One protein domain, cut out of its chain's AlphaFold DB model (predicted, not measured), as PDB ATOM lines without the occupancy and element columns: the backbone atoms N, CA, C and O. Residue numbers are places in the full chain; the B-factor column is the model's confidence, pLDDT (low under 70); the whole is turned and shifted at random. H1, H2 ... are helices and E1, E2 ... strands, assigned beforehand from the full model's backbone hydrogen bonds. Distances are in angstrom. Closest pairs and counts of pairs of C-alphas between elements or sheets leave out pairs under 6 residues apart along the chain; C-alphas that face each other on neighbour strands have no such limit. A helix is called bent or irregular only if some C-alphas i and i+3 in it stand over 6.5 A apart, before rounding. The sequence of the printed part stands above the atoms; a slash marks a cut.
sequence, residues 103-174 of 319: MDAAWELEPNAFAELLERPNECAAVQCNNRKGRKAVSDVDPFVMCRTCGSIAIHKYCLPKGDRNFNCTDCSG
ATOM      1  N   MET A 103     121.893 130.446 153.205       59.41
ATOM      2  CA  MET A 103     123.052 131.128 153.772       59.41
ATOM      3  C   MET A 103     124.033 131.425 152.642       59.41
ATOM      4  O   MET A 103     125.046 130.739 152.491       59.41
ATOM      5  N   ASP A 104     123.698 132.466 151.873       55.06
ATOM      6  CA  ASP A 104     124.675 133.366 151.252       55.06
ATOM      7  C   ASP A 104     125.893 133.456 152.185       55.06
ATOM      8  O   ASP A 104     125.744 133.677 153.399       55.06
ATOM      9  N   ALA A 105     127.090 133.185 151.666       65.50
ATOM     10  CA  ALA A 105     128.265 133.060 152.521       65.50
ATOM     11  C   ALA A 105     128.461 134.398 153.243       65.50
ATOM     12  O   ALA A 105     128.369 135.423 152.593       65.50
ATOM     13  N   ALA A 106     128.683 134.427 154.565       62.19
ATOM     14  CA  ALA A 106     128.371 135.612 155.397       62.19
ATOM     15  C   ALA A 106     128.905 136.980 154.889       62.19
ATOM     16  O   ALA A 106     128.279 138.013 155.121       62.19
ATOM     17  N   TRP A 107     130.009 136.972 154.138       60.69
ATOM     18  CA  TRP A 107     130.587 138.108 153.409       60.69
ATOM     19  C   TRP A 107     129.760 138.645 152.210       60.69
ATOM     20  O   TRP A 107     130.122 139.669 151.639       60.69
ATOM     21  N   GLU A 108     128.661 138.003 151.818       67.62
ATOM     22  CA  GLU A 108     127.691 138.457 150.804       67.62
ATOM     23  C   GLU A 108     126.535 139.246 151.442       67.62
ATOM     24  O   GLU A 108     125.991 140.163 150.826       67.62
ATOM     25  N   LEU A 109     126.189 138.921 152.695       73.75
ATOM     26  CA  LEU A 109     125.114 139.562 153.464       73.75
ATOM     27  C   LEU A 109     125.582 140.820 154.208       73.75
ATOM     28  O   LEU A 109     124.782 141.724 154.460       73.75
ATOM     29  N   GLU A 110     126.862 140.891 154.580       76.81
ATOM     30  CA  GLU A 110     127.424 142.051 155.268       76.81
ATOM     31  C   GLU A 110     127.675 143.221 154.292       76.81
ATOM     32  O   GLU A 110     128.525 143.131 153.397       76.81
ATOM     33  N   PRO A 111     126.987 144.372 154.445       78.81
ATOM     34  CA  PRO A 111     127.248 145.525 153.597       78.81
ATOM     35  C   PRO A 111     128.680 146.015 153.826       78.81
ATOM     36  O   PRO A 111     129.091 146.239 154.963       78.81
ATOM     37  N   ASN A 112     129.413 146.245 152.731       77.69
ATOM     38  CA  ASN A 112     130.818 146.681 152.719       77.69
ATOM     39  C   ASN A 112     131.864 145.595 153.088       77.69
ATOM     40  O   ASN A 112     133.040 145.934 153.230       77.69
ATOM     41  N   ALA A 113     131.490 144.308 153.158       75.56
ATOM     42  CA  ALA A 113     132.381 143.186 153.509       75.56
ATOM     43  C   ALA A 113     133.695 143.091 152.701       75.56
ATOM     44  O   ALA A 113     134.712 142.637 153.216       75.56
ATOM     45  N   PHE A 114     133.704 143.542 151.442       75.00
ATOM     46  CA  PHE A 114     134.882 143.483 150.566       75.00
ATOM     47  C   PHE A 114     135.754 144.748 150.561       75.00
ATOM     48  O   PHE A 114     136.698 144.822 149.774       75.00
ATOM     49  N   ALA A 115     135.467 145.764 151.384       78.81
ATOM     50  CA  ALA A 115     136.200 147.033 151.323       78.81
ATOM     51  C   ALA A 115     137.714 146.864 151.540       78.81
ATOM     52  O   ALA A 115     138.504 147.455 150.806       78.81
ATOM     53  N   GLU A 116     138.124 145.988 152.461       73.12
ATOM     54  CA  GLU A 116     139.542 145.688 152.701       73.12
ATOM     55  C   GLU A 116     140.230 144.945 151.539       73.12
ATOM     56  O   GLU A 116     141.445 145.043 151.396       73.12
ATOM     57  N   LEU A 117     139.478 144.271 150.657       75.00
ATOM     58  CA  LEU A 117     140.019 143.666 149.428       75.00
ATOM     59  C   LEU A 117     140.192 144.690 148.294       75.00
ATOM     60  O   LEU A 117     140.967 144.465 147.363       75.00
ATOM     61  N   LEU A 118     139.473 145.816 148.360       77.69
ATOM     62  CA  LEU A 118     139.610 146.944 147.435       77.69
ATOM     63  C   LEU A 118     140.715 147.921 147.877       77.69
ATOM     64  O   LEU A 118     141.262 148.652 147.045       77.69
ATOM     65  N   GLU A 119     141.081 147.930 149.163       78.38
ATOM     66  CA  GLU A 119     142.197 148.725 149.676       78.38
ATOM     67  C   GLU A 119     143.554 148.173 149.217       78.38
ATOM     68  O   GLU A 119     144.067 147.167 149.707       78.38
ATOM     69  N   ARG A 120     144.207 148.891 148.296       84.38
ATOM     70  CA  ARG A 120     145.608 148.612 147.957       84.38
ATOM     71  C   ARG A 120     146.527 148.908 149.154       84.38
ATOM     72  O   ARG A 120     146.426 149.998 149.724       84.38
ATOM     73  N   PRO A 121     147.489 148.015 149.472       88.12
ATOM     74  CA  PRO A 121     148.488 148.239 150.513       88.12
ATOM     75  C   PRO A 121     149.172 149.607 150.389       88.12
ATOM     76  O   PRO A 121     149.856 149.898 149.408       88.12
ATOM     77  N   ASN A 122     148.975 150.452 151.403       90.56
ATOM     78  CA  ASN A 122     149.426 151.846 151.414       90.56
ATOM     79  C   ASN A 122     150.735 152.072 152.198       90.56
ATOM     80  O   ASN A 122     151.120 153.216 152.450       90.56
ATOM     81  N   GLU A 123     151.434 151.000 152.580       94.69
ATOM     82  CA  GLU A 123     152.712 151.074 153.287       94.69
ATOM     83  C   GLU A 123     153.713 149.995 152.858       94.69
ATOM     84  O   GLU A 123     153.359 148.850 152.590       94.69
ATOM     85  N   CYS A 124     154.992 150.372 152.818       95.69
ATOM     86  CA  CYS A 124     156.101 149.472 152.533       95.69
ATOM     87  C   CYS A 124     156.315 148.481 153.686       95.69
ATOM     88  O   CYS A 124     156.669 148.885 154.798       95.69
ATOM     89  N   ALA A 125     156.173 147.188 153.394       95.31
ATOM     90  CA  ALA A 125     156.326 146.070 154.325       95.31
ATOM     91  C   ALA A 125     157.782 145.587 154.518       95.31
ATOM     92  O   ALA A 125     158.028 144.682 155.310       95.31
ATOM     93  N   ALA A 126     158.763 146.175 153.821       93.38
ATOM     94  CA  ALA A 126     160.152 145.714 153.860       93.38
ATOM     95  C   ALA A 126     160.740 145.768 155.282       93.38
ATOM     96  O   ALA A 126     160.516 146.737 156.018       93.38
ATOM     97  N   VAL A 127     161.531 144.759 155.664       91.75
ATOM     98  CA  VAL A 127     162.113 144.641 157.019       91.75
ATOM     99  C   VAL A 127     162.834 145.934 157.419       91.75
ATOM    100  O   VAL A 127     162.560 146.501 158.479       91.75
ATOM    101  N   GLN A 128     163.667 146.459 156.520       92.56
ATOM    102  CA  GLN A 128     164.249 147.797 156.601       92.56
ATOM    103  C   GLN A 128     163.662 148.656 155.474       92.56
ATOM    104  O   GLN A 128     163.669 148.250 154.315       92.56
ATOM    105  N   CYS A 129     163.118 149.827 155.819       94.81
ATOM    106  CA  CYS A 129     162.563 150.766 154.847       94.81
ATOM    107  C   CYS A 129     163.586 151.871 154.554       94.81
ATOM    108  O   CYS A 129     163.914 152.665 155.433       94.81
ATOM    109  N   ASN A 130     164.062 151.926 153.311       92.38
ATOM    110  CA  ASN A 130     165.074 152.875 152.840       92.38
ATOM    111  C   ASN A 130     164.489 154.254 152.466       92.38
ATOM    112  O   ASN A 130     165.237 155.216 152.267       92.38
ATOM    113  N   ASN A 131     163.159 154.385 152.383       93.38
ATOM    114  CA  ASN A 131     162.502 155.643 152.045       93.38
ATOM    115  C   ASN A 131     162.498 156.611 153.243       93.38
ATOM    116  O   ASN A 131     161.789 156.425 154.235       93.38
ATOM    117  N   ARG A 132     163.266 157.702 153.121       92.56
ATOM    118  CA  ARG A 132     163.464 158.719 154.175       92.56
ATOM    119  C   ARG A 132     162.195 159.473 154.592       92.56
ATOM    120  O   ARG A 132     162.202 160.103 155.643       92.56
ATOM    121  N   LYS A 133     161.126 159.439 153.788       93.94
ATOM    122  CA  LYS A 133     159.824 160.052 154.109       93.94
ATOM    123  C   LYS A 133     158.886 159.085 154.858       93.94
ATOM    124  O   LYS A 133     157.778 159.474 155.215       93.94
ATOM    125  N   GLY A 134     159.324 157.851 155.124       94.38
ATOM    126  CA  GLY A 134     158.582 156.839 155.876       94.38
ATOM    127  C   GLY A 134     157.794 155.862 154.997       94.38
ATOM    128  O   GLY A 134     157.641 156.044 153.790       94.38
ATOM    129  N   ARG A 135     157.273 154.795 155.620       96.38
ATOM    130  CA  ARG A 135     156.699 153.626 154.922       96.38
ATOM    131  C   ARG A 135     155.526 153.944 153.983       96.38
ATOM    132  O   ARG A 135     155.356 153.209 153.019       96.38
ATOM    133  N   LYS A 136     154.758 155.017 154.219       95.88
ATOM    134  CA  LYS A 136     153.593 155.411 153.390       95.88
ATOM    135  C   LYS A 136     153.913 156.402 152.263       95.88
ATOM    136  O   LYS A 136     153.031 156.777 151.499       95.88
ATOM    137  N   ALA A 137     155.153 156.882 152.170       94.25
ATOM    138  CA  ALA A 137     155.498 157.970 151.261       94.25
ATOM    139  C   ALA A 137     155.872 157.456 149.864       94.25
ATOM    140  O   ALA A 137     157.003 157.034 149.630       94.25
ATOM    141  N   VAL A 138     154.930 157.518 148.926       93.06
ATOM    142  CA  VAL A 138     155.143 157.154 147.515       93.06
ATOM    143  C   VAL A 138     155.760 158.327 146.743       93.06
ATOM    144  O   VAL A 138     155.489 159.493 147.037       93.06
ATOM    145  N   SER A 139     156.587 158.037 145.739       92.19
ATOM    146  CA  SER A 139     157.008 159.017 144.730       92.19
ATOM    147  C   SER A 139     157.228 158.348 143.374       92.19
ATOM    148  O   SER A 139     157.372 157.137 143.312       92.19
ATOM    149  N   ASP A 140     157.296 159.128 142.297       91.75
ATOM    150  CA  ASP A 140     157.537 158.613 140.938       91.75
ATOM    151  C   ASP A 140     158.898 157.890 140.802       91.75
ATOM    152  O   ASP A 140     159.030 156.857 140.149       91.75
ATOM    153  N   VAL A 141     159.913 158.387 141.520       91.12
ATOM    154  CA  VAL A 141     161.263 157.801 141.560       91.12
ATOM    155  C   VAL A 141     161.312 156.536 142.432       91.12
ATOM    156  O   VAL A 141     162.005 155.576 142.084       91.12
ATOM    157  N   ASP A 142     160.555 156.530 143.536       92.50
ATOM    158  CA  ASP A 142     160.426 155.427 144.499       92.50
ATOM    159  C   ASP A 142     158.945 155.028 144.705       92.50
ATOM    160  O   ASP A 142     158.328 155.409 145.712       92.50
ATOM    161  N   PRO A 143     158.340 154.331 143.724       93.00
ATOM    162  CA  PRO A 143     156.964 153.853 143.800       93.00
ATOM    163  C   PRO A 143     156.855 152.596 144.673       93.00
ATOM    164  O   PRO A 143     157.861 151.978 145.032       93.00
ATOM    165  N   PHE A 144     155.624 152.179 144.977       94.31
ATOM    166  CA  PHE A 144     155.379 150.830 145.487       94.31
ATOM    167  C   PHE A 144     155.466 149.792 144.362       94.31
ATOM    168  O   PHE A 144     154.907 149.970 143.281       94.31
ATOM    169  N   VAL A 145     156.134 148.685 144.665       93.25
ATOM    170  CA  VAL A 145     156.166 147.443 143.899       93.25
ATOM    171  C   VAL A 145     155.345 146.420 144.682       93.25
ATOM    172  O   VAL A 145     155.624 146.151 145.853       93.25
ATOM    173  N   MET A 146     154.303 145.886 144.048       93.19
ATOM    174  CA  MET A 146     153.398 144.903 144.650       93.19
ATOM    175  C   MET A 146     153.964 143.489 144.508       93.19
ATOM    176  O   MET A 146     154.717 143.213 143.572       93.19
ATOM    177  N   CYS A 147     153.568 142.570 145.391       92.75
ATOM    178  CA  CYS A 147     153.882 141.159 145.204       92.75
ATOM    179  C   CYS A 147     153.224 140.614 143.923       92.75
ATOM    180  O   CYS A 147     152.011 140.742 143.754       92.75
ATOM    181  N   ARG A 148     154.013 139.965 143.053       91.38
ATOM    182  CA  ARG A 148     153.569 139.413 141.759       91.38
ATOM    183  C   ARG A 148     152.438 138.384 141.881       91.38
ATOM    184  O   ARG A 148     151.610 138.310 140.980       91.38
ATOM    185  N   THR A 149     152.422 137.589 142.952       91.44
ATOM    186  CA  THR A 149     151.481 136.470 143.122       91.44
ATOM    187  C   THR A 149     150.187 136.882 143.823       91.44
ATOM    188  O   THR A 149     149.114 136.568 143.325       91.44
ATOM    189  N   CYS A 150     150.264 137.588 144.958       91.25
ATOM    190  CA  CYS A 150     149.085 137.901 145.777       91.25
ATOM    191  C   CYS A 150     148.599 139.357 145.692       91.25
ATOM    192  O   CYS A 150     147.482 139.644 146.113       91.25
ATOM    193  N   GLY A 151     149.433 140.305 145.246       91.00
ATOM    194  CA  GLY A 151     149.133 141.746 145.262       91.00
ATOM    195  C   GLY A 151     148.956 142.395 146.650       91.00
ATOM    196  O   GLY A 151     148.992 143.620 146.742       91.00
ATOM    197  N   SER A 152     148.814 141.618 147.728       89.94
ATOM    198  CA  SER A 152     148.440 142.078 149.077       89.94
ATOM    199  C   SER A 152     149.589 142.642 149.919       89.94
ATOM    200  O   SER A 152     149.361 143.147 151.017       89.94
ATOM    201  N   ILE A 153     150.827 142.602 149.417       93.06
ATOM    202  CA  ILE A 153     152.005 143.166 150.085       93.06
ATOM    203  C   ILE A 153     152.741 144.088 149.108       93.06
ATOM    204  O   ILE A 153     152.989 143.717 147.960       93.06
ATOM    205  N   ALA A 154     153.100 145.282 149.582       94.69
ATOM    206  CA  ALA A 154     153.856 146.293 148.848       94.69
ATOM    207  C   ALA A 154     155.207 146.572 149.512       94.69
ATOM    208  O   ALA A 154     155.314 146.603 150.740       94.69
ATOM    209  N   ILE A 155     156.224 146.869 148.707       95.31
ATOM    210  CA  ILE A 155     157.482 147.472 149.164       95.31
ATOM    211  C   ILE A 155     157.882 148.622 148.240       95.31
ATOM    212  O   ILE A 155     157.498 148.657 147.077       95.31
ATOM    213  N   HIS A 156     158.641 149.590 148.743       95.56
ATOM    214  CA  HIS A 156     159.233 150.638 147.902       95.56
ATOM    215  C   HIS A 156     160.249 150.053 146.915       95.56
ATOM    216  O   HIS A 156     160.958 149.105 147.254       95.56
ATOM    217  N   LYS A 157     160.391 150.666 145.738       93.19
ATOM    218  CA  LYS A 157     161.385 150.298 144.714       93.19
ATOM    219  C   LYS A 157     162.815 150.244 145.268       93.19
ATOM    220  O   LYS A 157     163.533 149.288 144.999       93.19
ATOM    221  N   TYR A 158     163.218 151.207 146.101       92.75
ATOM    222  CA  TYR A 158     164.525 151.192 146.779       92.75
ATOM    223  C   TYR A 158     164.601 150.263 148.004       92.75
ATOM    224  O   TYR A 158     165.629 150.230 148.681       92.75
ATOM    225  N   CYS A 159     163.539 149.516 148.314       93.62
ATOM    226  CA  CYS A 159     163.507 148.490 149.360       93.62
ATOM    227  C   CYS A 159     163.471 147.054 148.808       93.62
ATOM    228  O   CYS A 159     163.363 146.121 149.602       93.62
ATOM    229  N   LEU A 160     163.559 146.861 147.483       92.25
ATOM    230  CA  LEU A 160     163.722 145.529 146.895       92.25
ATOM    231  C   LEU A 160     165.069 144.893 147.300       92.25
ATOM    232  O   LEU A 160     166.055 145.610 147.517       92.25
ATOM    233  N   PRO A 161     165.143 143.549 147.340       83.00
ATOM    234  CA  PRO A 161     166.405 142.819 147.249       83.00
ATOM    235  C   PRO A 161     167.240 143.287 146.044       83.00
ATOM    236  O   PRO A 161     166.711 143.721 145.019       83.00
ATOM    237  N   LYS A 162     168.571 143.244 146.165       77.00
ATOM    238  CA  LYS A 162     169.471 143.812 145.149       77.00
ATOM    239  C   LYS A 162     169.520 142.947 143.884       77.00
ATOM    240  O   LYS A 162     170.250 141.965 143.854       77.00
ATOM    241  N   GLY A 163     168.851 143.400 142.828       67.38
ATOM    242  CA  GLY A 163     168.981 142.863 141.468       67.38
ATOM    243  C   GLY A 163     167.649 142.801 140.726       67.38
ATOM    244  O   GLY A 163     167.598 143.055 139.523       67.38
ATOM    245  N   ASP A 164     166.570 142.536 141.459       71.56
ATOM    246  CA  ASP A 164     165.273 142.222 140.875       71.56
ATOM    247  C   ASP A 164     164.459 143.454 140.463       71.56
ATOM    248  O   ASP A 164     164.541 144.536 141.046       71.56
ATOM    249  N   ARG A 165     163.611 143.256 139.447       75.94
ATOM    250  CA  ARG A 165     162.545 144.196 139.048       75.94
ATOM    251  C   ARG A 165     161.172 143.780 139.586       75.94
ATOM    252  O   ARG A 165     160.210 144.536 139.477       75.94
ATOM    253  N   ASN A 166     161.085 142.573 140.134       86.56
ATOM    254  CA  ASN A 166     159.872 141.921 140.598       86.56
ATOM    255  C   ASN A 166     159.993 141.644 142.099       86.56
ATOM    256  O   ASN A 166     161.092 141.524 142.630       86.56
ATOM    257  N   PHE A 167     158.856 141.542 142.780       91.56
ATOM    258  CA  PHE A 167     158.804 141.248 144.205       91.56
ATOM    259  C   PHE A 167     157.868 140.065 144.458       91.56
ATOM    260  O   PHE A 167     156.722 140.058 144.002       91.56
ATOM    261  N   ASN A 168     158.348 139.095 145.230       92.44
ATOM    262  CA  ASN A 168     157.545 138.057 145.860       92.44
ATOM    263  C   ASN A 168     157.657 138.247 147.378       92.44
ATOM    264  O   ASN A 168     158.753 138.456 147.898       92.44
ATOM    265  N   CYS A 169     156.527 138.235 148.090       91.31
ATOM    266  CA  CYS A 169     156.548 138.218 149.549       91.31
ATOM    267  C   CYS A 169     156.953 136.829 150.060       91.31
ATOM    268  O   CYS A 169     156.868 135.851 149.320       91.31
ATOM    269  N   THR A 170     157.329 136.741 151.339       89.75
ATOM    270  CA  THR A 170     157.684 135.489 152.037       89.75
ATOM    271  C   THR A 170     156.727 134.341 151.731       89.75
ATOM    272  O   THR A 170     157.156 133.232 151.428       89.75
ATOM    273  N   ASP A 171     155.435 134.646 151.737       90.19
ATOM    274  CA  ASP A 171     154.338 133.684 151.650       90.19
ATOM    275  C   ASP A 171     154.087 133.227 150.197       90.19
ATOM    276  O   ASP A 171     153.353 132.275 149.951       90.19
ATOM    277  N   CYS A 172     154.696 133.910 149.220       91.88
ATOM    278  CA  CYS A 172     154.583 133.642 147.786       91.88
ATOM    279  C   CYS A 172     155.932 133.376 147.096       91.88
ATOM    280  O   CYS A 172     155.959 133.256 145.870       91.88
ATOM    281  N   SER A 173     157.047 133.298 147.829       86.19
ATOM    282  CA  SER A 173     158.341 132.882 147.266       86.19
ATOM    283  C   SER A 173     158.373 131.373 147.016       86.19
ATOM    284  O   SER A 173     158.578 130.950 145.882       86.19
ATOM    285  N   GLY A 174     158.042 130.563 148.032       77.62
ATOM    286  CA  GLY A 174     158.087 129.094 147.943       77.62
ATOM    287  C   GLY A 174     157.130 128.472 146.915       77.62
ATOM    288  O   GLY A 174     157.315 127.328 146.523       77.62
TER     289      GLY A 174
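What this domain is: This is residues 103 to 174 of the 319 residues of the protein "PHD finger protein 7" of Eumeta variegata (UniProt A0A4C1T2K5). With little regular structure, this is a body of loops round the small hairpin E1 and E2, from which a tail, residues 103 to 116, sticks out. The 72 printed residues hold H1, E1, E2 and H2 in that order, with 15 residues in named elements, class mixed; the sheet, E1 - E2, is antiparallel. The whole is loose, radius of gyration of the C-alphas 15.1 A, spanning 49 by 30 by 19 A.

Where its parts are: Find E1, residues 144 to 146, from C-alpha 144 at (155.379, 150.830, 145.487), 6.3 A long. E2, residues 154 to 156, spans 7.0 A. H2, residues 170 to 174, runs 7.6 A to C-alpha 174 at (158.087, 129.094, 147.943); it is irregular, but only just, with C-alphas 171 and 174 7.0 A apart. H1, residues 115 to 118, spans 5.2 A.

How they stand to each other: In the hairpin E1 and E2, antiparallel at 144 degrees, look for N 145 and O 155, 2.8 A apart, within hydrogen-bond range. H2 has 0 of 1 O i to N i+4 pairs and 0 of 2 O i to N i+3 pairs within range; H1 is too short for an O i to N i+4 pair. H1 is apart from E2 and H2, and E1 from H2.

The domain as a whole: The C-alphas of Met 103 and Gly 163 are farthest apart, 49.0 A. The printed part has no cut; the links H1 to E1 and E2 to H2 are long. Look for pLDDT under 70 at residues 103 to 108 and 163.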